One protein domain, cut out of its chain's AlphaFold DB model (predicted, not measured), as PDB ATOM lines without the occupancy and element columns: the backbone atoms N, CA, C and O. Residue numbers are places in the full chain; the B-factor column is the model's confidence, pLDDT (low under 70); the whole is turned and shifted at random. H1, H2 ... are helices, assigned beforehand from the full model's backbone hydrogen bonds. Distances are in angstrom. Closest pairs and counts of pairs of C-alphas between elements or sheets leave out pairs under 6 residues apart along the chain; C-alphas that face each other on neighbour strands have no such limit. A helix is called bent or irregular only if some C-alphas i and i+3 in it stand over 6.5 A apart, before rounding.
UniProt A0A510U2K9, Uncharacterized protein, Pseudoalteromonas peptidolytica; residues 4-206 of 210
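What this domain is: This is residues 4 to 206 of the 210 residues of an uncharacterized protein of Pseudoalteromonas peptidolytica (UniProt A0A510U2K9). Six long helices, H1, H2, H3, H4, H6 and H9, stand side by side in an elongated up-and-down bundle, each running against the one before it in the chain, with H9 packed on H1, H2, H3 and H6. Short H5 turns off steeply near one end, the small pair H7 and H8 makes a head beyond the other, and residues 201 to 206 of H9 stick out at the end where H5 lies. The printed part has 203 residues, with nine named helices in the order H1 to H9 and no named strand; its class is all helix. It is only just compact, close to loose, with a radius of gyration of the C-alphas of 19.8 A and spans of 72 by 38 by 29 A.

How they stand to each other: H1, residues 4 to 19, touches H2, residues 24 to 41, with its residues 14 to 18 alone; the closest C-alphas are those of Phe 18 and Ser 27, 5.8 A apart, in a hairpin. H2 and H3, residues 46 to 70, form a hairpin at a shallow tilt of 29 degrees, closest at the C-alphas of Thr 39 and Ala 49, 4.8 A apart. H3 and H4, residues 77 to 100, form another, closest at Leu 55 and Val 95, C-alphas 7.1 A apart. H5, residues 102 to 112, only just touches H3, with 3 pairs of C-alphas within 8 A, the closest those of His 50 and Ser 106 at 7.0 A; they are about perpendicular, at 80 degrees. H6, residues 124 to 150, touches H4, opposite ways at a shallow tilt of 19 degrees, with the C-alphas of Ser 89 and Leu 137 closest, 5.1 A apart. H7, residues 152 to 155, touches H8, residues 159 to 165, closest at the C-alphas of Leu 152 and Ala 162, 5.5 A. H9, residues 170 to 206, touches H6 and H1, opposite ways to each at a shallow tilt of 5 degrees; the closest C-alphas are Ala 143 and Ile 171, 5.5 A, and Ser 15 and Ser 184, 5.2 A. H4 and H9 are apart. Every O i to N i+4 pair is within hydrogen-bond range in H1, H2, H4, H5 and H6; the counts are 20 of 21 in H3, 27 of 33 in H9 and 1 of 3 in H8, which has 2 of 4 O i to N i+3 pairs within range, and H7 is too short for an i+4 pair.

Where its parts are: H1 begins at C-alpha 4, (287.846, 264.211, 374.962), and is 22.5 A long; H2 is 25.9 A, H3 35.0 A and H4 34.4 A. H6 is 39.6 A long from C-alpha 124 at (268.735, 269.173, 371.285). H9 is 52.2 A long, has a kink of 43 degrees near residue 177, and ends at C-alpha 206, (284.413, 249.804, 374.867). H9 is irregular, with C-alphas 173 and 176 7.5 A apart, and H8 only just, with C-alphas 161 and 164 6.8 A apart.

The domain as a whole: The C-alphas of Gln 160 and Ala 206 are the two farthest apart, 72.7 A. The printed part has no cut, and the link from H5 to H6, 11 residues, is long. Mean pLDDT of the printed part is 84.8; 34 residues are under 70, among them residues 15 to 22, 71 to 76 and 198 to 204.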
ATOM      1  N   ASN A   4     288.655 263.331 374.110       54.16
ATOM      2  CA  ASN A   4     287.846 264.211 374.962       54.16
ATOM      3  C   ASN A   4     288.597 265.495 375.336       54.16
ATOM      4  O   ASN A   4     288.049 266.585 375.222       54.16
ATOM      5  N   HIS A   5     289.868 265.366 375.725       60.19
ATOM      6  CA  HIS A   5     290.694 266.512 376.090       60.19
ATOM      7  C   HIS A   5     290.974 267.387 374.869       60.19
ATOM      8  O   HIS A   5     291.049 268.600 375.006       60.19
ATOM      9  N   LEU A   6     291.095 266.792 373.674       68.06
ATOM     10  CA  LEU A   6     291.304 267.541 372.434       68.06
ATOM     11  C   LEU A   6     290.085 268.406 372.086       68.06
ATOM     12  O   LEU A   6     290.259 269.564 371.741       68.06
ATOM     13  N   TYR A   7     288.859 267.886 372.211       66.00
ATOM     14  CA  TYR A   7     287.649 268.679 371.951       66.00
ATOM     15  C   TYR A   7     287.468 269.815 372.960       66.00
ATOM     16  O   TYR A   7     287.144 270.928 372.560       66.00
ATOM     17  N   ILE A   8     287.714 269.554 374.247       63.94
ATOM     18  CA  ILE A   8     287.671 270.591 375.288       63.94
ATOM     19  C   ILE A   8     288.749 271.643 375.021       63.94
ATOM     20  O   ILE A   8     288.451 272.830 375.059       63.94
ATOM     21  N   LEU A   9     289.970 271.225 374.672       70.25
ATOM     22  CA  LEU A   9     291.043 272.144 374.298       70.25
ATOM     23  C   LEU A   9     290.652 272.983 373.078       70.25
ATOM     24  O   LEU A   9     290.859 274.186 373.097       70.25
ATOM     25  N   VAL A  10     290.044 272.387 372.047       70.56
ATOM     26  CA  VAL A  10     289.556 273.126 370.873       70.56
ATOM     27  C   VAL A  10     288.491 274.145 371.272       70.56
ATOM     28  O   VAL A  10     288.597 275.292 370.861       70.56
ATOM     29  N   VAL A  11     287.505 273.781 372.099       68.75
ATOM     30  CA  VAL A  11     286.483 274.732 372.581       68.75
ATOM     31  C   VAL A  11     287.124 275.870 373.364       68.75
ATOM     32  O   VAL A  11     286.812 277.027 373.103       68.75
ATOM     33  N   VAL A  12     288.029 275.559 374.290       66.25
ATOM     34  CA  VAL A  12     288.694 276.549 375.145       66.25
ATOM     35  C   VAL A  12     289.587 277.474 374.323       66.25
ATOM     36  O   VAL A  12     289.478 278.687 374.454       66.25
ATOM     37  N   VAL A  13     290.421 276.927 373.437       73.25
ATOM     38  CA  VAL A  13     291.329 277.709 372.588       73.25
ATOM     39  C   VAL A  13     290.540 278.567 371.612       73.25
ATOM     40  O   VAL A  13     290.814 279.753 371.492       73.25
ATOM     41  N   VAL A  14     289.532 278.008 370.942       71.81
ATOM     42  CA  VAL A  14     288.719 278.774 369.993       71.81
ATOM     43  C   VAL A  14     287.933 279.864 370.716       71.81
ATOM     44  O   VAL A  14     287.975 281.005 370.281       71.81
ATOM     45  N   SER A  15     287.290 279.564 371.847       64.00
ATOM     46  CA  SER A  15     286.562 280.580 372.626       64.00
ATOM     47  C   SER A  15     287.494 281.676 373.151       64.00
ATOM     48  O   SER A  15     287.132 282.848 373.120       64.00
ATOM     49  N   ALA A  16     288.714 281.325 373.572       63.34
ATOM     50  CA  ALA A  16     289.732 282.299 373.958       63.34
ATOM     51  C   ALA A  16     290.168 283.171 372.770       63.34
ATOM     52  O   ALA A  16     290.282 284.383 372.918       63.34
ATOM     53  N   LEU A  17     290.338 282.588 371.577       68.69
ATOM     54  CA  LEU A  17     290.625 283.351 370.360       68.69
ATOM     55  C   LEU A  17     289.486 284.325 370.035       68.69
ATOM     56  O   LEU A  17     289.759 285.486 369.770       68.69
ATOM     57  N   PHE A  18     288.220 283.910 370.121       66.44
ATOM     58  CA  PHE A  18     287.082 284.819 369.917       66.44
ATOM     59  C   PHE A  18     287.020 285.948 370.950       66.44
ATOM     60  O   PHE A  18     286.674 287.071 370.592       66.44
ATOM     61  N   ALA A  19     287.370 285.673 372.209       60.22
ATOM     62  CA  ALA A  19     287.392 286.676 373.273       60.22
ATOM     63  C   ALA A  19     288.513 287.720 373.107       60.22
ATOM     64  O   ALA A  19     288.399 288.817 373.639       60.22
ATOM     65  N   MET A  20     289.583 287.391 372.375       64.06
ATOM     66  CA  MET A  20     290.745 288.267 372.158       64.06
ATOM     67  C   MET A  20     290.718 289.005 370.814       64.06
ATOM     68  O   MET A  20     291.658 289.726 370.481       64.06
ATOM     69  N   VAL A  21     289.685 288.788 370.002       68.62
ATOM     70  CA  VAL A  21     289.629 289.312 368.640       68.62
ATOM     71  C   VAL A  21     288.773 290.576 368.580       68.62
ATOM     72  O   VAL A  21     287.549 290.516 368.481       68.62
ATOM     73  N   ASP A  22     289.448 291.721 368.505       68.62
ATOM     74  CA  ASP A  22     288.840 293.031 368.207       68.62
ATOM     75  C   ASP A  22     288.515 293.221 366.714       68.62
ATOM     76  O   ASP A  22     288.046 294.271 366.279       68.62
ATOM     77  N   SER A  23     288.756 292.198 365.888       78.00
ATOM     78  CA  SER A  23     288.517 292.244 364.446       78.00
ATOM     79  C   SER A  23     287.378 291.318 364.030       78.00
ATOM     80  O   SER A  23     287.515 290.092 364.021       78.00
ATOM     81  N   ALA A  24     286.276 291.906 363.560       79.00
ATOM     82  CA  ALA A  24     285.150 291.165 362.987       79.00
ATOM     83  C   ALA A  24     285.576 290.190 361.869       79.00
ATOM     84  O   ALA A  24     284.998 289.112 361.726       79.00
ATOM     85  N   THR A  25     286.610 290.535 361.093       81.38
ATOM     86  CA  THR A  25     287.153 289.688 360.021       81.38
ATOM     87  C   THR A  25     287.832 288.439 360.573       81.38
ATOM     88  O   THR A  25     287.584 287.335 360.094       81.38
ATOM     89  N   VAL A  26     288.672 288.592 361.600       81.38
ATOM     90  CA  VAL A  26     289.387 287.458 362.201       81.38
ATOM     91  C   VAL A  26     288.400 286.512 362.884       81.38
ATOM     92  O   VAL A  26     288.447 285.311 362.632       81.38
ATOM     93  N   SER A  27     287.455 287.053 363.660       82.62
ATOM     94  CA  SER A  27     286.404 286.291 364.359       82.62
ATOM     95  C   SER A  27     285.632 285.404 363.375       82.62
ATOM     96  O   SER A  27     285.493 284.191 363.549       82.62
ATOM     97  N   ARG A  28     285.246 285.982 362.239       85.62
ATOM     98  CA  ARG A  28     284.542 285.282 361.163       85.62
ATOM     99  C   ARG A  28     285.385 284.205 360.481       85.62
ATOM    100  O   ARG A  28     284.887 283.107 360.245       85.62
ATOM    101  N   ASN A  29     286.659 284.476 360.199       85.06
ATOM    102  CA  ASN A  29     287.559 283.483 359.604       85.06
ATOM    103  C   ASN A  29     287.760 282.271 360.524       85.06
ATOM    104  O   ASN A  29     287.779 281.135 360.046       85.06
ATOM    105  N   VAL A  30     287.849 282.492 361.841       84.75
ATOM    106  CA  VAL A  30     287.904 281.403 362.825       84.75
ATOM    107  C   VAL A  30     286.603 280.596 362.802       84.75
ATOM    108  O   VAL A  30     286.667 279.367 362.744       84.75
ATOM    109  N   LEU A  31     285.433 281.251 362.775       88.38
ATOM    110  CA  LEU A  31     284.135 280.564 362.689       88.38
ATOM    111  C   LEU A  31     284.062 279.662 361.451       88.38
ATOM    112  O   LEU A  31     283.754 278.475 361.569       88.38
ATOM    113  N   ILE A  32     284.395 280.206 360.276       89.75
ATOM    114  CA  ILE A  32     284.410 279.470 359.003       89.75
ATOM    115  C   ILE A  32     285.357 278.270 359.092       89.75
ATOM    116  O   ILE A  32     284.968 277.154 358.742       89.75
ATOM    117  N   GLY A  33     286.579 278.472 359.596       85.94
ATOM    118  CA  GLY A  33     287.567 277.405 359.750       85.94
ATOM    119  C   GLY A  33     287.068 276.268 360.642       85.94
ATOM    120  O   GLY A  33     287.175 275.095 360.281       85.94
ATOM    121  N   VAL A  34     286.455 276.599 361.780       86.50
ATOM    122  CA  VAL A  34     285.898 275.607 362.710       86.50
ATOM    123  C   VAL A  34     284.721 274.859 362.089       86.50
ATOM    124  O   VAL A  34     284.689 273.628 362.145       86.50
ATOM    125  N   LEU A  35     283.776 275.562 361.458       90.75
ATOM    126  CA  LEU A  35     282.629 274.940 360.790       90.75
ATOM    127  C   LEU A  35     283.069 274.007 359.656       90.75
ATOM    128  O   LEU A  35     282.520 272.910 359.518       90.75
ATOM    129  N   LEU A  36     284.091 274.393 358.888       89.12
ATOM    130  CA  LEU A  36     284.679 273.556 357.846       89.12
ATOM    131  C   LEU A  36     285.289 272.278 358.436       89.12
ATOM    132  O   LEU A  36     284.952 271.177 357.994       89.12
ATOM    133  N   ILE A  37     286.124 272.403 359.474       87.00
ATOM    134  CA  ILE A  37     286.741 271.256 360.157       87.00
ATOM    135  C   ILE A  37     285.668 270.317 360.710       87.00
ATOM    136  O   ILE A  37     285.745 269.104 360.502       87.00
ATOM    137  N   VAL A  38     284.647 270.844 361.394       88.12
ATOM    138  CA  VAL A  38     283.561 270.025 361.952       88.12
ATOM    139  C   VAL A  38     282.809 269.293 360.845       88.12
ATOM    140  O   VAL A  38     282.589 268.086 360.974       88.12
ATOM    141  N   THR A  39     282.466 269.986 359.756       87.69
ATOM    142  CA  THR A  39     281.734 269.402 358.622       87.69
ATOM    143  C   THR A  39     282.526 268.266 357.981       87.69
ATOM    144  O   THR A  39     282.004 267.162 357.833       87.69
ATOM    145  N   VAL A  40     283.805 268.496 357.667       86.06
ATOM    146  CA  VAL A  40     284.664 267.498 357.010       86.06
ATOM    147  C   VAL A  40     284.968 266.322 357.934       86.06
ATOM    148  O   VAL A  40     284.947 265.180 357.494       86.06
ATOM    149  N   THR A  41     285.224 266.547 359.224       84.06
ATOM    150  CA  THR A  41     285.578 265.452 360.151       84.06
ATOM    151  C   THR A  41     284.376 264.619 360.599       84.06
ATOM    152  O   THR A  41     284.544 263.450 360.955       84.06
ATOM    153  N   ASN A  42     283.165 265.183 360.558       84.69
ATOM    154  CA  ASN A  42     281.931 264.521 360.988       84.69
ATOM    155  C   ASN A  42     280.962 264.252 359.830       84.69
ATOM    156  O   ASN A  42     279.781 264.035 360.078       84.69
ATOM    157  N   TRP A  43     281.449 264.197 358.585       83.88
ATOM    158  CA  TRP A  43     280.626 264.001 357.382       83.88
ATOM    159  C   TRP A  43     279.734 262.750 357.423       83.88
ATOM    160  O   TRP A  43     278.650 262.741 356.855       83.88
ATOM    161  N   ARG A  44     280.166 261.699 358.135       83.56
ATOM    162  CA  ARG A  44     279.391 260.457 358.324       83.56
ATOM    163  C   ARG A  44     278.241 260.596 359.319       83.56
ATOM    164  O   ARG A  44     277.377 259.730 359.376       83.56
ATOM    165  N   ASN A  45     278.252 261.637 360.147       84.19
ATOM    166  CA  ASN A  45     277.132 261.968 361.007       84.19
ATOM    167  C   ASN A  45     276.285 263.015 360.305       84.19
ATOM    168  O   ASN A  45     276.528 264.208 360.470       84.19
ATOM    169  N   ILE A  46     275.260 262.567 359.587       85.94
ATOM    170  CA  ILE A  46     274.278 263.431 358.917       85.94
ATOM    171  C   ILE A  46     273.801 264.533 359.861       85.94
ATOM    172  O   ILE A  46     273.697 265.698 359.470       85.94
ATOM    173  N   ASN A  47     273.581 264.182 361.138       87.50
ATOM    174  CA  ASN A  47     273.063 265.124 362.107       87.50
ATOM    175  C   ASN A  47     274.035 266.272 362.424       87.50
ATOM    176  O   ASN A  47     273.606 267.397 362.645       87.50
ATOM    177  N   ILE A  48     275.335 266.030 362.418       87.81
ATOM    178  CA  ILE A  48     276.314 267.092 362.661       87.81
ATOM    179  C   ILE A  48     276.666 267.773 361.345       87.81
ATOM    180  O   ILE A  48     276.634 268.996 361.274       87.81
ATOM    181  N   ALA A  49     276.912 266.982 360.300       88.81
ATOM    182  CA  ALA A  49     277.313 267.445 358.984       88.81
ATOM    183  C   ALA A  49     276.311 268.436 358.390       88.81
ATOM    184  O   ALA A  49     276.716 269.488 357.917       88.81
ATOM    185  N   HIS A  50     275.004 268.157 358.445       90.56
ATOM    186  CA  HIS A  50     274.023 269.093 357.890       90.56
ATOM    187  C   HIS A  50     273.902 270.375 358.722       90.56
ATOM    188  O   HIS A  50     273.736 271.437 358.136       90.56
ATOM    189  N   ILE A  51     273.995 270.307 360.058       92.75
ATOM    190  CA  ILE A  51     273.957 271.521 360.896       92.75
ATOM    191  C   ILE A  51     275.171 272.392 360.584       92.75
ATOM    192  O   ILE A  51     275.022 273.566 360.258       92.75
ATOM    193  N   SER A  52     276.373 271.812 360.633       92.69
ATOM    194  CA  SER A  52     277.603 272.553 360.373       92.69
ATOM    195  C   SER A  52     277.682 273.047 358.927       92.69
ATOM    196  O   SER A  52     278.169 274.148 358.702       92.69
ATOM    197  N   CYS A  53     277.143 272.296 357.961       93.31
ATOM    198  CA  CYS A  53     277.062 272.704 356.558       93.31
ATOM    199  C   CYS A  53     276.088 273.871 356.343       93.31
ATOM    200  O   CYS A  53     276.452 274.833 355.675       93.31
ATOM    201  N   ILE A  54     274.887 273.838 356.940       94.12
ATOM    202  CA  ILE A  54     273.929 274.959 356.873       94.12
ATOM    203  C   ILE A  54     274.581 276.238 357.405       94.12
ATOM    204  O   ILE A  54     274.568 277.263 356.725       94.12
ATOM    205  N   LEU A  55     275.197 276.163 358.588       95.25
ATOM    206  CA  LEU A  55     275.874 277.307 359.196       95.25
ATOM    207  C   LEU A  55     277.053 277.789 358.344       95.25
ATOM    208  O   LEU A  55     277.209 278.990 358.148       95.25
ATOM    209  N   LEU A  56     277.853 276.869 357.796       95.00
ATOM    210  CA  LEU A  56     278.988 277.202 356.936       95.00
ATOM    211  C   LEU A  56     278.535 277.931 355.670       95.00
ATOM    212  O   LEU A  56     279.093 278.971 355.339       95.00
ATOM    213  N   ILE A  57     277.516 277.411 354.980       95.62
ATOM    214  CA  ILE A  57     276.985 278.012 353.753       95.62
ATOM    215  C   ILE A  57     276.478 279.425 354.032       95.62
ATOM    216  O   ILE A  57     276.842 280.347 353.308       95.62
ATOM    217  N   ILE A  58     275.681 279.615 355.086       94.94
ATOM    218  CA  ILE A  58     275.124 280.935 355.393       94.94
ATOM    219  C   ILE A  58     276.233 281.914 355.806       94.94
ATOM    220  O   ILE A  58     276.256 283.034 355.305       94.94
ATOM    221  N   THR A  59     277.210 281.477 356.608       92.94
ATOM    222  CA  THR A  59     278.369 282.310 356.984       92.94
ATOM    223  C   THR A  59     279.208 282.706 355.760       92.94
ATOM    224  O   THR A  59     279.710 283.827 355.677       92.94
ATOM    225  N   LEU A  60     279.365 281.810 354.779       93.88
ATOM    226  CA  LEU A  60     280.054 282.116 353.521       93.88
ATOM    227  C   LEU A  60     279.252 283.088 352.651       93.88
ATOM    228  O   LEU A  60     279.840 284.010 352.090       93.88
ATOM    229  N   ILE A  61     277.929 282.917 352.556       93.69
ATOM    230  CA  ILE A  61     277.044 283.866 351.864       93.69
ATOM    231  C   ILE A  61     277.178 285.245 352.499       93.69
ATOM    232  O   ILE A  61     277.392 286.221 351.789       93.69
ATOM    233  N   GLU A  62     277.116 285.320 353.825       90.50
ATOM    234  CA  GLU A  62     277.305 286.556 354.571       90.50
ATOM    235  C   GLU A  62     278.650 287.208 354.223       90.50
ATOM    236  O   GLU A  62     278.694 288.367 353.815       90.50
ATOM    237  N   TYR A  63     279.749 286.452 354.317       88.88
ATOM    238  CA  TYR A  63     281.083 286.943 353.979       88.88
ATOM    239  C   TYR A  63     281.164 287.487 352.549       88.88
ATOM    240  O   TYR A  63     281.716 288.563 352.334       88.88
ATOM    241  N   LEU A  64     280.591 286.772 351.577       88.88
ATOM    242  CA  LEU A  64     280.571 287.191 350.177       88.88
ATOM    243  C   LEU A  64     279.726 288.445 349.964       88.88
ATOM    244  O   LEU A  64     280.161 289.341 349.246       88.88
ATOM    245  N   VAL A  65     278.555 288.535 350.601       87.19
ATOM    246  CA  VAL A  65     277.711 289.735 350.555       87.19
ATOM    247  C   VAL A  65     278.499 290.930 351.074       87.19
ATOM    248  O   VAL A  65     278.604 291.925 350.366       87.19
ATOM    249  N   PHE A  66     279.145 290.825 352.239       83.69
ATOM    250  CA  PHE A  66     279.939 291.936 352.767       83.69
ATOM    251  C   PHE A  66     281.161 292.258 351.903       83.69
ATOM    252  O   PHE A  66     281.439 293.428 351.645       83.69
ATOM    253  N   PHE A  67     281.859 291.245 351.391       82.06
ATOM    254  CA  PHE A  67     283.012 291.444 350.519       82.06
ATOM    255  C   PHE A  67     282.644 292.133 349.198       82.06
ATOM    256  O   PHE A  67     283.398 292.975 348.722       82.06
ATOM    257  N   ILE A  68     281.505 291.792 348.597       79.25
ATOM    258  CA  ILE A  68     281.073 292.361 347.314       79.25
ATOM    259  C   ILE A  68     280.439 293.737 347.522       79.25
ATOM    260  O   ILE A  68     280.836 294.694 346.860       79.25
ATOM    261  N   PHE A  69     279.473 293.847 348.436       74.00
ATOM    262  CA  PHE A  69     278.701 295.074 348.620       74.00
ATOM    263  C   PHE A  69     279.520 296.178 349.287       74.00
ATOM    264  O   PHE A  69     279.485 297.313 348.826       74.00
ATOM    265  N   PHE A  70     280.294 295.867 350.332       72.94
ATOM    266  CA  PHE A  70     280.956 296.904 351.134       72.94
ATOM    267  C   PHE A  70     282.352 297.285 350.646       72.94
ATOM    268  O   PHE A  70     282.837 298.357 350.997       72.94
ATOM    269  N   LYS A  71     282.984 296.486 349.778       68.31
ATOM    270  CA  LYS A  71     284.278 296.847 349.171       68.31
ATOM    271  C   LYS A  71     284.200 298.097 348.287       68.31
ATOM    272  O   LYS A  71     285.206 298.781 348.122       68.31
ATOM    273  N   TYR A  72     283.027 298.387 347.726       63.25
ATOM    274  CA  TYR A  72     282.818 299.488 346.780       63.25
ATOM    275  C   TYR A  72     281.796 300.520 347.272       63.25
ATOM    276  O   TYR A  72     281.388 301.392 346.506       63.25
ATOM    277  N   TRP A  73     281.356 300.429 348.530       68.06
ATOM    278  CA  TRP A  73     280.256 301.250 349.027       68.06
ATOM    279  C   TRP A  73     280.742 302.579 349.608       68.06
ATOM    280  O   TRP A  73     281.566 302.602 350.519       68.06
ATOM    281  N   VAL A  74     280.187 303.686 349.107       60.56
ATOM    282  CA  VAL A  74     280.452 305.057 349.574       60.56
ATOM    283  C   VAL A  74     279.122 305.710 349.966       60.56
ATOM    284  O   VAL A  74     278.604 306.567 349.259       60.56
ATOM    285  N   TYR A  75     278.513 305.258 351.062       63.56
ATOM    286  CA  TYR A  75     277.372 305.946 351.684       63.56
ATOM    287  C   TYR A  75     277.789 306.544 353.026       63.56
ATOM    288  O   TYR A  75     278.834 306.187 353.576       63.56
ATOM    289  N   SER A  76     276.968 307.452 353.564       69.38
ATOM    290  CA  SER A  76     277.152 307.942 354.929       69.38
ATOM    291  C   SER A  76     277.140 306.777 355.924       69.38
ATOM    292  O   SER A  76     276.511 305.737 355.695       69.38
ATOM    293  N   SER A  77     277.836 306.958 357.047       75.50
ATOM    294  CA  SER A  77     277.941 305.957 358.116       75.50
ATOM    295  C   SER A  77     276.572 305.441 358.574       75.50
ATOM    296  O   SER A  77     276.432 304.255 358.861       75.50
ATOM    297  N   PHE A  78     275.545 306.295 358.549       81.19
ATOM    298  CA  PHE A  78     274.161 305.935 358.848       81.19
ATOM    299  C   PHE A  78     273.603 304.838 357.928       81.19
ATOM    300  O   PHE A  78     273.196 303.779 358.416       81.19
ATOM    301  N   PHE A  79     273.572 305.083 356.611       83.69
ATOM    302  CA  PHE A  79     273.001 304.141 355.644       83.69
ATOM    303  C   PHE A  79     273.825 302.855 355.581       83.69
ATOM    304  O   PHE A  79     273.252 301.771 355.498       83.69
ATOM    305  N   GLY A  80     275.153 302.967 355.690       86.38
ATOM    306  CA  GLY A  80     276.040 301.810 355.780       86.38
ATOM    307  C   GLY A  80     275.661 300.898 356.946       86.38
ATOM    308  O   GLY A  80     275.341 299.731 356.734       86.38
ATOM    309  N   ASN A  81     275.606 301.443 358.163       87.75
ATOM    310  CA  ASN A  81     275.274 300.676 359.366       87.75
ATOM    311  C   ASN A  81     273.860 300.085 359.316       87.75
ATOM    312  O   ASN A  81     273.673 298.914 359.642       87.75
ATOM    313  N   ALA A  82     272.870 300.854 358.848       89.44
ATOM    314  CA  ALA A  82     271.498 300.374 358.700       89.44
ATOM    315  C   ALA A  82     271.428 299.128 357.802       89.44
ATOM    316  O   ALA A  82     270.792 298.134 358.157       89.44
ATOM    317  N   VAL A  83     272.124 299.157 356.664       89.62
ATOM    318  CA  VAL A  83     272.155 298.024 355.737       89.62
ATOM    319  C   VAL A  83     272.926 296.838 356.318       89.62
ATOM    320  O   VAL A  83     272.465 295.707 356.179       89.62
ATOM    321  N   ILE A  84     274.045 297.074 357.015       89.94
ATOM    322  CA  ILE A  84     274.803 296.020 357.711       89.94
ATOM    323  C   ILE A  84     273.885 295.260 358.677       89.94
ATOM    324  O   ILE A  84     273.740 294.041 358.559       89.94
ATOM    325  N   TYR A  85     273.231 295.968 359.601       92.81
ATOM    326  CA  TYR A  85     272.382 295.343 360.620       92.81
ATOM    327  C   TYR A  85     271.157 294.648 360.019       92.81
ATOM    328  O   TYR A  85     270.763 293.577 360.481       92.81
ATOM    329  N   MET A  86     270.582 295.208 358.953       92.69
ATOM    330  CA  MET A  86     269.461 294.591 358.246       92.69
ATOM    331  C   MET A  86     269.872 293.291 357.543       92.69
ATOM    332  O   MET A  86     269.167 292.290 357.659       92.69
ATOM    333  N   ILE A  87     271.020 293.275 356.856       92.94
ATOM    334  CA  ILE A  87     271.547 292.065 356.208       92.94
ATOM    335  C   ILE A  87     271.822 290.979 357.250       92.94
ATOM    336  O   ILE A  87     271.404 289.839 357.044       92.94
ATOM    337  N   HIS A  88     272.469 291.316 358.372       94.50
ATOM    338  CA  HIS A  88     272.690 290.345 359.445       94.50
ATOM    339  C   HIS A  88     271.364 289.810 360.006       94.50
ATOM    340  O   HIS A  88     271.163 288.599 360.001       94.50
ATOM    341  N   SER A  89     270.403 290.688 360.322       96.00
ATOM    342  CA  SER A  89     269.070 290.289 360.805       96.00
ATOM    343  C   SER A  89     268.357 289.333 359.839       96.00
ATOM    344  O   SER A  89     267.736 288.348 360.250       96.00
ATOM    345  N   MET A  90     268.439 289.600 358.531       96.44
ATOM    346  CA  MET A  90     267.856 288.736 357.502       96.44
ATOM    347  C   MET A  90     268.540 287.368 357.461       96.44
ATOM    348  O   MET A  90     267.859 286.343 357.411       96.44
ATOM    349  N   LEU A  91     269.872 287.336 357.489       95.88
ATOM    350  CA  LEU A  91     270.634 286.090 357.448       95.88
ATOM    351  C   LEU A  91     270.426 285.261 358.718       95.88
ATOM    352  O   LEU A  91     270.178 284.063 358.607       95.88
ATOM    353  N   ASP A  92     270.402 285.883 359.894       96.69
ATOM    354  CA  ASP A  92     270.127 285.199 361.159       96.69
ATOM    355  C   ASP A  92     268.696 284.638 361.191       96.69
ATOM    356  O   ASP A  92     268.480 283.497 361.606       96.69
ATOM    357  N   SER A  93     267.722 285.352 360.618       97.56
ATOM    358  CA  SER A  93     266.362 284.827 360.413       97.56
ATOM    359  C   SER A  93     266.340 283.601 359.489       97.56
ATOM    360  O   SER A  93     265.631 282.625 359.759       97.56
ATOM    361  N   ILE A  94     267.140 283.610 358.415       97.19
ATOM    362  CA  ILE A  94     267.299 282.462 357.510       97.19
ATOM    363  C   ILE A  94     267.940 281.283 358.247       97.19
ATOM    364  O   ILE A  94     267.478 280.153 358.079       97.19
ATOM    365  N   VAL A  95     268.949 281.517 359.096       96.38
ATOM    366  CA  VAL A  95     269.557 280.465 359.925       96.38
ATOM    367  C   VAL A  95     268.521 279.856 360.863       96.38
ATOM    368  O   VAL A  95     268.384 278.633 360.892       96.38
ATOM    369  N   ILE A  96     267.753 280.674 361.588       97.12
ATOM    370  CA  ILE A  96     266.690 280.198 362.488       97.12
ATOM    371  C   ILE A  96     265.703 279.320 361.722       97.12
ATOM    372  O   ILE A  96     265.404 278.202 362.146       97.12
ATOM    373  N   TRP A  97     265.220 279.794 360.571       96.31
ATOM    374  CA  TRP A  97     264.293 279.037 359.735       96.31
ATOM    375  C   TRP A  97     264.904 277.718 359.248       96.31
ATOM    376  O   TRP A  97     264.242 276.674 359.303       96.31
ATOM    377  N   ALA A  98     266.163 277.750 358.803       94.94
ATOM    378  CA  ALA A  98     266.877 276.586 358.300       94.94
ATOM    379  C   ALA A  98     267.091 275.550 359.403       94.94
ATOM    380  O   ALA A  98     266.816 274.377 359.171       94.94
ATOM    381  N   LEU A  99     267.499 275.966 360.607       94.38
ATOM    382  CA  LEU A  99     267.663 275.102 361.780       94.38
ATOM    383  C   LEU A  99     266.324 274.537 362.266       94.38
ATOM    384  O   LEU A  99     266.212 273.346 362.553       94.38
ATOM    385  N   TYR A 100     265.272 275.354 362.297       92.69
ATOM    386  CA  TYR A 100     263.940 274.908 362.702       92.69
ATOM    387  C   TYR A 100     263.373 273.839 361.753       92.69
ATOM    388  O   TYR A 100     262.781 272.853 362.199       92.69
ATOM    389  N   ASN A 101     263.590 274.006 360.444       91.69
ATOM    390  CA  ASN A 101     263.131 273.084 359.399       91.69
ATOM    391  C   ASN A 101     264.188 272.058 358.978       91.69
ATOM    392  O   ASN A 101     263.968 271.281 358.046       91.69
ATOM    393  N   ARG A 102     265.322 272.019 359.674       91.25
ATOM    394  CA  ARG A 102     266.525 271.289 359.283       91.25
ATOM    395  C   ARG A 102     266.277 269.817 359.009       91.25
ATOM    396  O   ARG A 102     266.826 269.256 358.067       91.25
ATOM    397  N   ASP A 103     265.453 269.186 359.830       87.31
ATOM    398  CA  ASP A 103     265.101 267.773 359.724       87.31
ATOM    399  C   ASP A 103     264.336 267.477 358.415       87.31
ATOM    400  O   ASP A 103     264.630 266.523 357.693       87.31
ATOM    401  N   LYS A 104     263.423 268.377 358.023       88.62
ATOM    402  CA  LYS A 104     262.716 268.307 356.733       88.62
ATOM    403  C   LYS A 104     263.672 268.536 355.561       88.62
ATOM    404  O   LYS A 104     263.626 267.776 354.594       88.62
ATOM    405  N   ILE A 105     264.547 269.542 355.664       88.69
ATOM    406  CA  ILE A 105     265.574 269.845 354.654       88.69
ATOM    407  C   ILE A 105     266.487 268.628 354.461       88.69
ATOM    408  O   ILE A 105     266.712 268.185 353.338       88.69
ATOM    409  N   SER A 106     266.941 268.032 355.562       88.38
ATOM    410  CA  SER A 106     267.830 266.871 355.564       88.38
ATOM    411  C   SER A 106     267.184 265.666 354.894       88.38
ATOM    412  O   SER A 106     267.777 265.092 353.985       88.38
ATOM    413  N   ARG A 107     265.940 265.324 355.261       87.19
ATOM    414  CA  ARG A 107     265.197 264.238 354.603       87.19
ATOM    415  C   ARG A 107     264.998 264.476 353.110       87.19
ATOM    416  O   ARG A 107     265.105 263.538 352.325       87.19
ATOM    417  N   TYR A 108     264.712 265.712 352.708       87.94
ATOM    418  CA  TYR A 108     264.551 266.055 351.297       87.94
ATOM    419  C   TYR A 108     265.850 265.851 350.505       87.94
ATOM    420  O   TYR A 108     265.828 265.240 349.436       87.94
ATOM    421  N   VAL A 109     266.982 266.314 351.047       86.75
ATOM    422  CA  VAL A 109     268.309 266.144 350.434       86.75
ATOM    423  C   VAL A 109     268.685 264.664 350.343       86.75
ATOM    424  O   VAL A 109     269.026 264.195 349.259       86.75
ATOM    425  N   LEU A 110     268.536 263.906 351.433       86.94
ATOM    426  CA  LEU A 110     268.843 262.473 351.464       86.94
ATOM    427  C   LEU A 110     267.985 261.681 350.476       86.94
ATOM    428  O   LEU A 110     268.500 260.836 349.746       86.94
ATOM    429  N   LYS A 111     266.685 261.996 350.379       86.94
ATOM    430  CA  LYS A 111     265.789 261.375 349.396       86.94
ATOM    431  C   LYS A 111     266.265 261.621 347.963       86.94
ATOM    432  O   LYS A 111     266.242 260.697 347.157       86.94
ATOM    433  N   LYS A 112     266.718 262.839 347.646       86.81
ATOM    434  CA  LYS A 112     267.272 263.170 346.322       86.81
ATOM    435  C   LYS A 112     268.591 262.458 346.021       86.81
ATOM    436  O   LYS A 112     268.866 262.188 344.860       86.81
ATOM    437  N   GLN A 113     269.385 262.159 347.044       85.88
ATOM    438  CA  GLN A 113     270.670 261.469 346.910       85.88
ATOM    439  C   GLN A 113     270.551 259.933 346.939       85.88
ATOM    440  O   GLN A 113     271.562 259.248 346.852       85.88
ATOM    441  N   GLY A 114     269.337 259.384 347.061       83.62
ATOM    442  CA  GLY A 114     269.106 257.937 347.135       83.62
ATOM    443  C   GLY A 114     269.258 257.334 348.538       83.62
ATOM    444  O   GLY A 114     269.056 256.137 348.707       83.62
ATOM    445  N   TYR A 115     269.522 258.147 349.563       81.25
ATOM    446  CA  TYR A 115     269.713 257.727 350.958       81.25
ATOM    447  C   TYR A 115     268.429 257.850 351.794       81.25
ATOM    448  O   TYR A 115     268.460 258.216 352.965       81.25
ATOM    449  N   ALA A 116     267.265 257.547 351.208       68.25
ATOM    450  CA  ALA A 116     265.961 257.754 351.852       68.25
ATOM    451  C   ALA A 116     265.767 256.980 353.176       68.25
ATOM    452  O   ALA A 116     264.866 257.314 353.942       68.25
ATOM    453  N   GLN A 117     266.591 255.959 353.438       63.03
ATOM    454  CA  GLN A 117     266.556 255.167 354.672       63.03
ATOM    455  C   GLN A 117     267.427 255.729 355.806       63.03
ATOM    456  O   GLN A 117     267.332 255.248 356.934       63.03
ATOM    457  N   GLU A 118     268.267 256.737 355.554       64.62
ATOM    458  CA  GLU A 118     269.077 257.328 356.615       64.62
ATOM    459  C   GLU A 118     268.234 258.243 357.523       64.62
ATOM    460  O   GLU A 118     267.597 259.201 357.073       64.62
ATOM    461  N   LEU A 119     268.226 257.955 358.831       66.88
ATOM    462  CA  LEU A 119     267.485 258.754 359.806       66.88
ATOM    463  C   LEU A 119     268.192 260.088 360.084       66.88
ATOM    464  O   LEU A 119     269.149 260.159 360.858       66.88
ATOM    465  N   SER A 120     267.644 261.167 359.529       69.88
ATOM    466  CA  SER A 120     267.773 262.498 360.125       69.88
ATOM    467  C   SER A 120     266.690 262.674 361.189       69.88
ATOM    468  O   SER A 120     265.545 262.263 360.985       69.88
ATOM    469  N   TYR A 121     267.071 263.231 362.337       74.88
ATOM    470  CA  TYR A 121     266.147 263.559 363.413       74.88
ATOM    471  C   TYR A 121     266.546 264.878 364.067       74.88
ATOM    472  O   TYR A 121     267.704 265.305 364.007       74.88
ATOM    473  N   LYS A 122     265.567 265.525 364.697       76.19
ATOM    474  CA  LYS A 122     265.785 266.747 365.467       76.19
ATOM    475  C   LYS A 122     266.542 266.413 366.751       76.19
ATOM    476  O   LYS A 122     266.110 265.561 367.526       76.19
ATOM    477  N   ILE A 123     267.660 267.085 366.974       82.44
ATOM    478  CA  ILE A 123     268.499 266.957 368.162       82.44
ATOM    479  C   ILE A 123     268.377 268.199 369.046       82.44
ATOM    480  O   ILE A 123     267.998 269.280 368.598       82.44
ATOM    481  N   PHE A 124     268.724 268.058 370.327       85.88
ATOM    482  CA  PHE A 124     268.735 269.173 371.285       85.88
ATOM    483  C   PHE A 124     269.571 270.368 370.788       85.88
ATOM    484  O   PHE A 124     269.193 271.523 370.984       85.88
ATOM    485  N   THR A 125     270.649 270.079 370.055       87.75
ATOM    486  CA  THR A 125     271.506 271.049 369.365       87.75
ATOM    487  C   THR A 125     270.733 271.982 368.442       87.75
ATOM    488  O   THR A 125     271.008 273.176 368.456       87.75
ATOM    489  N   ASP A 126     269.751 271.477 367.682       89.06
ATOM    490  CA  ASP A 126     268.949 272.309 366.776       89.06
ATOM    491  C   ASP A 126     268.232 273.409 367.565       89.06
ATOM    492  O   ASP A 126     268.246 274.575 367.182       89.06
ATOM    493  N   SER A 127     267.648 273.045 368.710       91.75
ATOM    494  CA  SER A 127     266.901 273.987 369.550       91.75
ATOM    495  C   SER A 127     267.833 274.991 370.227       91.75
ATOM    496  O   SER A 127     267.529 276.179 370.242       91.75
ATOM    497  N   CYS A 128     268.991 274.544 370.726       94.75
ATOM    498  CA  CYS A 128     269.982 275.440 371.326       94.75
ATOM    499  C   CYS A 128     270.504 276.466 370.320       94.75
ATOM    500  O   CYS A 128     270.587 277.649 370.636       94.75
ATOM    501  N   LEU A 129     270.820 276.026 369.098       95.56
ATOM    502  CA  LEU A 129     271.281 276.926 368.047       95.56
ATOM    503  C   LEU A 129     270.183 277.909 367.633       95.56
ATOM    504  O   LEU A 129     270.479 279.084 367.470       95.56
ATOM    505  N   VAL A 130     268.916 277.485 367.553       96.31
ATOM    506  CA  VAL A 130     267.796 278.416 367.316       96.31
ATOM    507  C   VAL A 130     267.742 279.515 368.383       96.31
ATOM    508  O   VAL A 130     267.575 280.677 368.028       96.31
ATOM    509  N   VAL A 131     267.926 279.184 369.666       96.75
ATOM    510  CA  VAL A 131     267.953 280.196 370.740       96.75
ATOM    511  C   VAL A 131     269.134 281.155 370.582       96.75
ATOM    512  O   VAL A 131     268.961 282.364 370.716       96.75
ATOM    513  N   VAL A 132     270.324 280.647 370.258       97.19
ATOM    514  CA  VAL A 132     271.509 281.497 370.052       97.19
ATOM    515  C   VAL A 132     271.321 282.438 368.863       97.19
ATOM    516  O   VAL A 132     271.605 283.627 368.983       97.19
ATOM    517  N   PHE A 133     270.785 281.943 367.747       97.50
ATOM    518  CA  PHE A 133     270.499 282.766 366.570       97.50
ATOM    519  C   PHE A 133     269.335 283.741 366.781       97.50
ATOM    520  O   PHE A 133     269.355 284.836 366.228       97.50
ATOM    521  N   ALA A 134     268.371 283.422 367.647       97.75
ATOM    522  CA  ALA A 134     267.408 284.417 368.113       97.75
ATOM    523  C   ALA A 134     268.101 285.537 368.910       97.75
ATOM    524  O   ALA A 134     267.759 286.703 368.742       97.75
ATOM    525  N   GLY A 135     269.111 285.205 369.722       97.81
ATOM    526  CA  GLY A 135     269.965 286.191 370.389       97.81
ATOM    527  C   GLY A 135     270.706 287.093 369.400       97.81
ATOM    528  O   GLY A 135     270.679 288.310 369.554       97.81
ATOM    529  N   PHE A 136     271.295 286.515 368.350       97.00
ATOM    530  CA  PHE A 136     271.906 287.274 367.258       97.00
ATOM    531  C   PHE A 136     270.919 288.264 366.618       97.00
ATOM    532  O   PHE A 136     271.199 289.460 366.567       97.00
ATOM    533  N   LEU A 137     269.732 287.783 366.239       97.75
ATOM    534  CA  LEU A 137     268.680 288.600 365.638       97.75
ATOM    535  C   LEU A 137     268.243 289.761 366.544       97.75
ATOM    536  O   LEU A 137     268.064 290.880 366.073       97.75
ATOM    537  N   VAL A 138     268.080 289.514 367.848       97.31
ATOM    538  CA  VAL A 138     267.715 290.560 368.817       97.31
ATOM    539  C   VAL A 138     268.770 291.662 368.858       97.31
ATOM    540  O   VAL A 138     268.417 292.839 368.865       97.31
ATOM    541  N   ILE A 139     270.052 291.296 368.862       97.06
ATOM    542  CA  ILE A 139     271.155 292.260 368.898       97.06
ATOM    543  C   ILE A 139     271.221 293.074 367.609       97.06
ATOM    544  O   ILE A 139     271.394 294.290 367.676       97.06
ATOM    545  N   ASP A 140     271.012 292.448 366.455       96.31
ATOM    546  CA  ASP A 140     271.021 293.151 365.172       96.31
ATOM    547  C   ASP A 140     269.843 294.125 365.044       96.31
ATOM    548  O   ASP A 140     270.028 295.271 364.636       96.31
ATOM    549  N   VAL A 141     268.642 293.716 365.466       95.94
ATOM    550  CA  VAL A 141     267.461 294.594 365.491       95.94
ATOM    551  C   VAL A 141     267.650 295.740 366.485       95.94
ATOM    552  O   VAL A 141     267.256 296.874 366.197       95.94
ATOM    553  N   ALA A 142     268.270 295.484 367.638       95.38
ATOM    554  CA  ALA A 142     268.563 296.523 368.617       95.38
ATOM    555  C   ALA A 142     269.601 297.526 368.085       95.38
ATOM    556  O   ALA A 142     269.381 298.732 368.185       95.38
ATOM    557  N   ALA A 143     270.670 297.052 367.435       94.56
ATOM    558  CA  ALA A 143     271.680 297.899 366.798       94.56
ATOM    559  C   ALA A 143     271.088 298.731 365.650       94.56
ATOM    560  O   ALA A 143     271.359 299.927 365.531       94.56
ATOM    561  N   PHE A 144     270.224 298.117 364.838       93.88
ATOM    562  CA  PHE A 144     269.475 298.807 363.795       93.88
ATOM    563  C   PHE A 144     268.592 299.912 364.380       93.88
ATOM    564  O   PHE A 144     268.646 301.050 363.921       93.88
ATOM    565  N   SER A 145     267.827 299.599 365.428       93.31
ATOM    566  CA  SER A 145     266.943 300.557 366.099       93.31
ATOM    567  C   SER A 145     267.726 301.716 366.717       93.31
ATOM    568  O   SER A 145     267.343 302.872 366.556       93.31
ATOM    569  N   GLU A 146     268.857 301.434 367.363       93.31
ATOM    570  CA  GLU A 146     269.755 302.456 367.904       93.31
ATOM    571  C   GLU A 146     270.324 303.351 366.792       93.31
ATOM    572  O   GLU A 146     270.303 304.576 366.911       93.31
ATOM    573  N   ASN A 147     270.745 302.772 365.663       92.56
ATOM    574  CA  ASN A 147     271.208 303.536 364.506       92.56
ATOM    575  C   ASN A 147     270.110 304.443 363.923       92.56
ATOM    576  O   ASN A 147     270.414 305.565 363.518       92.56
ATOM    577  N   LEU A 148     268.844 304.009 363.913       91.50
ATOM    578  CA  LEU A 148     267.714 304.864 363.526       91.50
ATOM    579  C   LEU A 148     267.515 306.025 364.507       91.50
ATOM    580  O   LEU A 148     267.396 307.170 364.074       91.50
ATOM    581  N   LEU A 149     267.521 305.750 365.816       91.81
ATOM    582  CA  LEU A 149     267.332 306.766 366.859       91.81
ATOM    583  C   LEU A 149     268.411 307.854 366.807       91.81
ATOM    584  O   LEU A 149     268.110 309.045 366.867       91.81
ATOM    585  N   ARG A 150     269.672 307.460 366.620       89.88
ATOM    586  CA  ARG A 150     270.797 308.399 366.512       89.88
ATOM    587  C   ARG A 150     270.721 309.294 365.280       89.88
ATOM    588  O   ARG A 150     271.315 310.365 365.271       89.88
ATOM    589  N   ASN A 151     269.997 308.865 364.253       90.19
ATOM    590  CA  ASN A 151     269.924 309.544 362.967       90.19
ATOM    591  C   ASN A 151     268.500 310.014 362.640       90.19
ATOM    592  O   ASN A 151     268.173 310.214 361.478       90.19
ATOM    593  N   LEU A 152     267.649 310.258 363.649       90.38
ATOM    594  CA  LEU A 152     266.281 310.768 363.448       90.38
ATOM    595  C   LEU A 152     266.231 312.048 362.598       90.38
ATOM    596  O   LEU A 152     265.281 312.259 361.847       90.38
ATOM    597  N   HIS A 153     267.267 312.886 362.675       88.62
ATOM    598  CA  HIS A 153     267.383 314.087 361.849       88.62
ATOM    599  C   HIS A 153     267.428 313.771 360.340       88.62
ATOM    600  O   HIS A 153     266.841 314.506 359.550       88.62
ATOM    601  N   GLU A 154     268.039 312.651 359.935       86.69
ATOM    602  CA  GLU A 154     268.057 312.183 358.536       86.69
ATOM    603  C   GLU A 154     266.647 311.819 358.031       86.69
ATOM    604  O   GLU A 154     266.388 311.827 356.830       86.69
ATOM    605  N   PHE A 155     265.706 311.556 358.944       86.00
ATOM    606  CA  PHE A 155     264.292 311.308 358.646       86.00
ATOM    607  C   PHE A 155     263.427 312.578 358.692       86.00
ATOM    608  O   PHE A 155     262.200 312.491 358.662       86.00
ATOM    609  N   GLY A 156     264.039 313.763 358.785       88.50
ATOM    610  CA  GLY A 156     263.329 315.043 358.848       88.50
ATOM    611  C   GLY A 156     262.748 315.374 360.226       88.50
ATOM    612  O   GLY A 156     261.957 316.311 360.350       88.50
ATOM    613  N   VAL A 157     263.126 314.634 361.275       91.75
ATOM    614  CA  VAL A 157     262.746 314.971 362.652       91.75
ATOM    615  C   VAL A 157     263.478 316.238 363.084       91.75
ATOM    616  O   VAL A 157     264.686 316.378 362.891       91.75
ATOM    617  N   SER A 158     262.742 317.167 363.699       93.38
ATOM    618  CA  SER A 158     263.318 318.425 364.176       93.38
ATOM    619  C   SER A 158     264.485 318.185 365.142       93.38
ATOM    620  O   SER A 158     264.454 317.274 365.973       93.38
ATOM    621  N   ARG A 159     265.506 319.044 365.069       89.62
ATOM    622  CA  ARG A 159     266.717 318.919 365.893       89.62
ATOM    623  C   ARG A 159     266.420 318.848 367.392       89.62
ATOM    624  O   ARG A 159     267.023 318.033 368.073       89.62
ATOM    625  N   GLN A 160     265.461 319.636 367.878       92.44
ATOM    626  CA  GLN A 160     265.061 319.660 369.293       92.44
ATOM    627  C   GLN A 160     264.614 318.281 369.808       92.44
ATOM    628  O   GLN A 160     264.809 317.970 370.976       92.44
ATOM    629  N   ILE A 161     264.031 317.456 368.932       90.31
ATOM    630  CA  ILE A 161     263.578 316.099 369.256       90.31
ATOM    631  C   ILE A 161     264.693 315.072 369.014       90.31
ATOM    632  O   ILE A 161     264.790 314.100 369.753       90.31
ATOM    633  N   ALA A 162     265.534 315.267 367.993       90.19
ATOM    634  CA  ALA A 162     266.577 314.310 367.613       90.19
ATOM    635  C   ALA A 162     267.842 314.381 368.493       90.19
ATOM    636  O   ALA A 162     268.454 313.351 368.766       90.19
ATOM    637  N   GLU A 163     268.228 315.576 368.944       92.31
ATOM    638  CA  GLU A 163     269.488 315.847 369.655       92.31
ATOM    639  C   GLU A 163     269.711 314.990 370.918       92.31
ATOM    640  O   GLU A 163     270.826 314.489 371.089       92.31
ATOM    641  N   PRO A 164     268.693 314.701 371.757       92.44
ATOM    642  CA  PRO A 164     268.858 313.796 372.896       92.44
ATOM    643  C   PRO A 164     269.302 312.373 372.519       92.44
ATOM    644  O   PRO A 164     269.923 311.691 373.331       92.44
ATOM    645  N   PHE A 165     268.997 311.911 371.301       90.69
ATOM    646  CA  PHE A 165     269.252 310.536 370.863       90.69
ATOM    647  C   PHE A 165     270.598 310.346 370.156       90.69
ATOM    648  O   PHE A 165     271.027 309.211 369.957       90.69
ATOM    649  N   TRP A 166     271.300 311.424 369.799       88.12
ATOM    650  CA  TRP A 166     272.576 311.345 369.073       88.12
ATOM    651  C   TRP A 166     273.673 310.605 369.845       88.12
ATOM    652  O   TRP A 166     274.568 310.018 369.233       88.12
ATOM    653  N   ASN A 167     273.570 310.598 371.180       86.81
ATOM    654  CA  ASN A 167     274.552 310.004 372.085       86.81
ATOM    655  C   ASN A 167     274.150 308.641 372.667       86.81
ATOM    656  O   ASN A 167     274.728 308.199 373.660       86.81
ATOM    657  N   VAL A 168     273.165 307.964 372.082       86.94
ATOM    658  CA  VAL A 168     272.828 306.590 372.470       86.94
ATOM    659  C   VAL A 168     273.833 305.645 371.803       86.94
ATOM    660  O   VAL A 168     273.833 305.553 370.585       86.94
ATOM    661  N   TYR A 169     274.689 304.976 372.579       83.62
ATOM    662  CA  TYR A 169     275.762 304.095 372.069       83.62
ATOM    663  C   TYR A 169     275.773 302.695 372.707       83.62
ATOM    664  O   TYR A 169     276.776 301.986 372.674       83.62
ATOM    665  N   PHE A 170     274.673 302.285 373.338       86.75
ATOM    666  CA  PHE A 170     274.672 301.098 374.187       86.75
ATOM    667  C   PHE A 170     274.943 299.806 373.405       86.75
ATOM    668  O   PHE A 170     275.892 299.082 373.707       86.75
ATOM    669  N   ILE A 171     274.123 299.506 372.398       89.44
ATOM    670  CA  ILE A 171     274.316 298.317 371.569       89.44
ATOM    671  C   ILE A 171     275.416 298.558 370.550       89.44
ATOM    672  O   ILE A 171     276.148 297.623 370.251       89.44
ATOM    673  N   TYR A 172     275.569 299.782 370.041       83.88
ATOM    674  CA  TYR A 172     276.597 300.099 369.055       83.88
ATOM    675  C   TYR A 172     278.007 299.743 369.552       83.88
ATOM    676  O   TYR A 172     278.741 299.054 368.841       83.88
ATOM    677  N   ASP A 173     278.354 300.120 370.786       86.56
ATOM    678  CA  ASP A 173     279.680 299.850 371.359       86.56
ATOM    679  C   ASP A 173     279.867 298.371 371.732       86.56
ATOM    680  O   ASP A 173     280.960 297.814 371.620       86.56
ATOM    681  N   LEU A 174     278.788 297.702 372.146       90.19
ATOM    682  CA  LEU A 174     278.816 296.298 372.562       90.19
ATOM    683  C   LEU A 174     278.542 295.312 371.420       90.19
ATOM    684  O   LEU A 174     278.626 294.100 371.632       90.19
ATOM    685  N   TYR A 175     278.252 295.799 370.213       90.94
ATOM    686  CA  TYR A 175     277.784 294.982 369.097       90.94
ATOM    687  C   TYR A 175     278.766 293.854 368.769       90.94
ATOM    688  O   TYR A 175     278.413 292.674 368.816       90.94
ATOM    689  N   LEU A 176     280.027 294.199 368.494       89.12
ATOM    690  CA  LEU A 176     281.054 293.218 368.152       89.12
ATOM    691  C   LEU A 176     281.366 292.256 369.319       89.12
ATOM    692  O   LEU A 176     281.341 291.042 369.083       89.12
ATOM    693  N   PRO A 177     281.595 292.728 370.564       89.88
ATOM    694  CA  PRO A 177     281.758 291.844 371.718       89.88
ATOM    695  C   PRO A 177     280.616 290.834 371.886       89.88
ATOM    696  O   PRO A 177     280.867 289.640 372.052       89.88
ATOM    697  N   ILE A 178     279.359 291.277 371.785       92.31
ATOM    698  CA  ILE A 178     278.200 290.393 371.944       92.31
ATOM    699  C   ILE A 178     278.135 289.370 370.801       92.31
ATOM    700  O   ILE A 178     277.971 288.176 371.069       92.31
ATOM    701  N   LYS A 179     278.332 289.783 369.538       91.12
ATOM    702  CA  LYS A 179     278.376 288.847 368.394       91.12
ATOM    703  C   LYS A 179     279.494 287.806 368.572       91.12
ATOM    704  O   LYS A 179     279.281 286.628 368.285       91.12
ATOM    705  N   ASN A 180     280.661 288.193 369.094       90.00
ATOM    706  CA  ASN A 180     281.768 287.265 369.372       90.00
ATOM    707  C   ASN A 180     281.433 286.255 370.482       90.00
ATOM    708  O   ASN A 180     281.762 285.069 370.357       90.00
ATOM    709  N   ILE A 181     280.744 286.690 371.541       91.12
ATOM    710  CA  ILE A 181     280.253 285.796 372.598       91.12
ATOM    711  C   ILE A 181     279.267 284.788 372.007       91.12
ATOM    712  O   ILE A 181     279.420 283.583 372.207       91.12
ATOM    713  N   LEU A 182     278.291 285.253 371.227       94.06
ATOM    714  CA  LEU A 182     277.303 284.383 370.594       94.06
ATOM    715  C   LEU A 182     277.958 283.384 369.621       94.06
ATOM    716  O   LEU A 182     277.614 282.202 369.637       94.06
ATOM    717  N   ASN A 183     278.971 283.802 368.853       91.81
ATOM    718  CA  ASN A 183     279.772 282.905 368.009       91.81
ATOM    719  C   ASN A 183     280.493 281.828 368.834       91.81
ATOM    720  O   ASN A 183     280.489 280.649 368.466       91.81
ATOM    721  N   SER A 184     281.062 282.204 369.979       88.44
ATOM    722  CA  SER A 184     281.718 281.264 370.898       88.44
ATOM    723  C   SER A 184     280.730 280.241 371.464       88.44
ATOM    724  O   SER A 184     281.034 279.045 371.537       88.44
ATOM    725  N   ILE A 185     279.516 280.681 371.809       92.38
ATOM    726  CA  ILE A 185     278.436 279.796 372.262       92.38
ATOM    727  C   ILE A 185     278.019 278.843 371.131       92.38
ATOM    728  O   ILE A 185     277.918 277.638 371.365       92.38
ATOM    729  N   THR A 186     277.852 279.336 369.899       93.50
ATOM    730  CA  THR A 186     277.549 278.512 368.712       93.50
ATOM    731  C   THR A 186     278.572 277.394 368.533       93.50
ATOM    732  O   THR A 186     278.207 276.221 368.417       93.50
ATOM    733  N   ILE A 187     279.864 277.725 368.573       89.44
ATOM    734  CA  ILE A 187     280.942 276.739 368.447       89.44
ATOM    735  C   ILE A 187     280.898 275.730 369.596       89.44
ATOM    736  O   ILE A 187     280.989 274.522 369.361       89.44
ATOM    737  N   SER A 188     280.703 276.205 370.826       89.19
ATOM    738  CA  SER A 188     280.608 275.350 372.010       89.19
ATOM    739  C   SER A 188     279.474 274.332 371.884       89.19
ATOM    740  O   SER A 188     279.684 273.143 372.126       89.19
ATOM    741  N   ILE A 189     278.295 274.764 371.426       91.94
ATOM    742  CA  ILE A 189     277.140 273.889 371.189       91.94
ATOM    743  C   ILE A 189     277.467 272.825 370.136       91.94
ATOM    744  O   ILE A 189     277.194 271.639 370.348       91.94
ATOM    745  N   ILE A 190     278.080 273.210 369.015       89.25
ATOM    746  CA  ILE A 190     278.430 272.278 367.935       89.25
ATOM    747  C   ILE A 190     279.436 271.231 368.424       89.25
ATOM    748  O   ILE A 190     279.221 270.030 368.240       89.25
ATOM    749  N   VAL A 191     280.511 271.655 369.091       85.00
ATOM    750  CA  VAL A 191     281.542 270.728 369.578       85.00
ATOM    751  C   VAL A 191     280.997 269.817 370.681       85.00
ATOM    752  O   VAL A 191     281.269 268.613 370.672       85.00
ATOM    753  N   LEU A 192     280.162 270.336 371.586       85.50
ATOM    754  CA  LEU A 192     279.493 269.519 372.598       85.50
ATOM    755  C   LEU A 192     278.591 268.454 371.957       85.50
ATOM    756  O   LEU A 192     278.534 267.318 372.426       85.50
ATOM    757  N   SER A 193     277.945 268.790 370.843       86.31
ATOM    758  CA  SER A 193     277.097 267.862 370.086       86.31
ATOM    759  C   SER A 193     277.908 266.743 369.436       86.31
ATOM    760  O   SER A 193     277.505 265.579 369.489       86.31
ATOM    761  N   VAL A 194     279.094 267.060 368.904       83.69
ATOM    762  CA  VAL A 194     280.071 266.054 368.450       83.69
ATOM    763  C   VAL A 194     280.453 265.118 369.593       83.69
ATOM    764  O   VAL A 194     280.414 263.895 369.437       83.69
ATOM    765  N   TYR A 195     280.775 265.665 370.764       79.75
ATOM    766  CA  TYR A 195     281.144 264.865 371.927       79.75
ATOM    767  C   TYR A 195     280.007 263.931 372.382       79.75
ATOM    768  O   TYR A 195     280.222 262.723 372.548       79.75
ATOM    769  N   ALA A 196     278.796 264.472 372.529       79.69
ATOM    770  CA  ALA A 196     277.627 263.743 373.007       79.69
ATOM    771  C   ALA A 196     277.194 262.622 372.049       79.69
ATOM    772  O   ALA A 196     276.902 261.514 372.499       79.69
ATOM    773  N   LEU A 197     277.191 262.883 370.736       75.88
ATOM    774  CA  LEU A 197     276.687 261.936 369.737       75.88
ATOM    775  C   LEU A 197     277.715 260.876 369.317       75.88
ATOM    776  O   LEU A 197     277.322 259.786 368.907       75.88
ATOM    777  N   TYR A 198     279.019 261.158 369.403       69.94
ATOM    778  CA  TYR A 198     280.053 260.242 368.897       69.94
ATOM    779  C   TYR A 198     280.948 259.634 369.968       69.94
ATOM    780  O   TYR A 198     281.318 258.460 369.879       69.94
ATOM    781  N   VAL A 199     281.357 260.427 370.952       62.19
ATOM    782  CA  VAL A 199     282.488 260.060 371.804       62.19
ATOM    783  C   VAL A 199     282.014 259.282 373.026       62.19
ATOM    784  O   VAL A 199     282.499 258.175 373.273       62.19
ATOM    785  N   LYS A 200     280.998 259.799 373.724       64.31
ATOM    786  CA  LYS A 200     280.438 259.162 374.925       64.31
ATOM    787  C   LYS A 200     279.871 257.751 374.655       64.31
ATOM    788  O   LYS A 200     280.253 256.825 375.371       64.31
ATOM    789  N   PRO A 201     279.065 257.501 373.600       68.25
ATOM    790  CA  PRO A 201     278.494 256.170 373.360       68.25
ATOM    791  C   PRO A 201     279.515 255.114 372.905       68.25
ATOM    792  O   PRO A 201     279.309 253.921 373.121       68.25
ATOM    793  N   ARG A 202     280.612 255.517 372.245       65.75
ATOM    794  CA  ARG A 202     281.701 254.593 371.875       65.75
ATOM    795  C   ARG A 202     282.517 254.162 373.091       65.75
ATOM    796  O   ARG A 202     282.896 253.000 373.173       65.75
ATOM    797  N   GLN A 203     282.770 255.080 374.022       59.69
ATOM    798  CA  GLN A 203     283.516 254.788 375.247       59.69
ATOM    799  C   GLN A 203     282.759 253.817 376.154       59.69
ATOM    800  O   GLN A 203     283.353 252.846 376.608       59.69
ATOM    801  N   LEU A 204     281.449 254.018 376.331       63.03
ATOM    802  CA  LEU A 204     280.609 253.108 377.119       63.03
ATOM    803  C   LEU A 204     280.619 251.680 376.550       63.03
ATOM    804  O   LEU A 204     280.807 250.725 377.295       63.03
ATOM    805  N   ARG A 205     280.516 251.527 375.222       73.56
ATOM    806  CA  ARG A 205     280.610 250.209 374.569       73.56
ATOM    807  C   ARG A 205     281.979 249.551 374.747       73.56
ATOM    808  O   ARG A 205     282.044 248.357 375.000       73.56
ATOM    809  N   ALA A 206     283.061 250.321 374.656       68.94
ATOM    810  CA  ALA A 206     284.413 249.804 374.867       68.94
ATOM    811  C   ALA A 206     284.690 249.413 376.332       68.94
ATOM    812  O   ALA A 206     285.536 248.560 376.579       68.94
TER     813      ALA A 206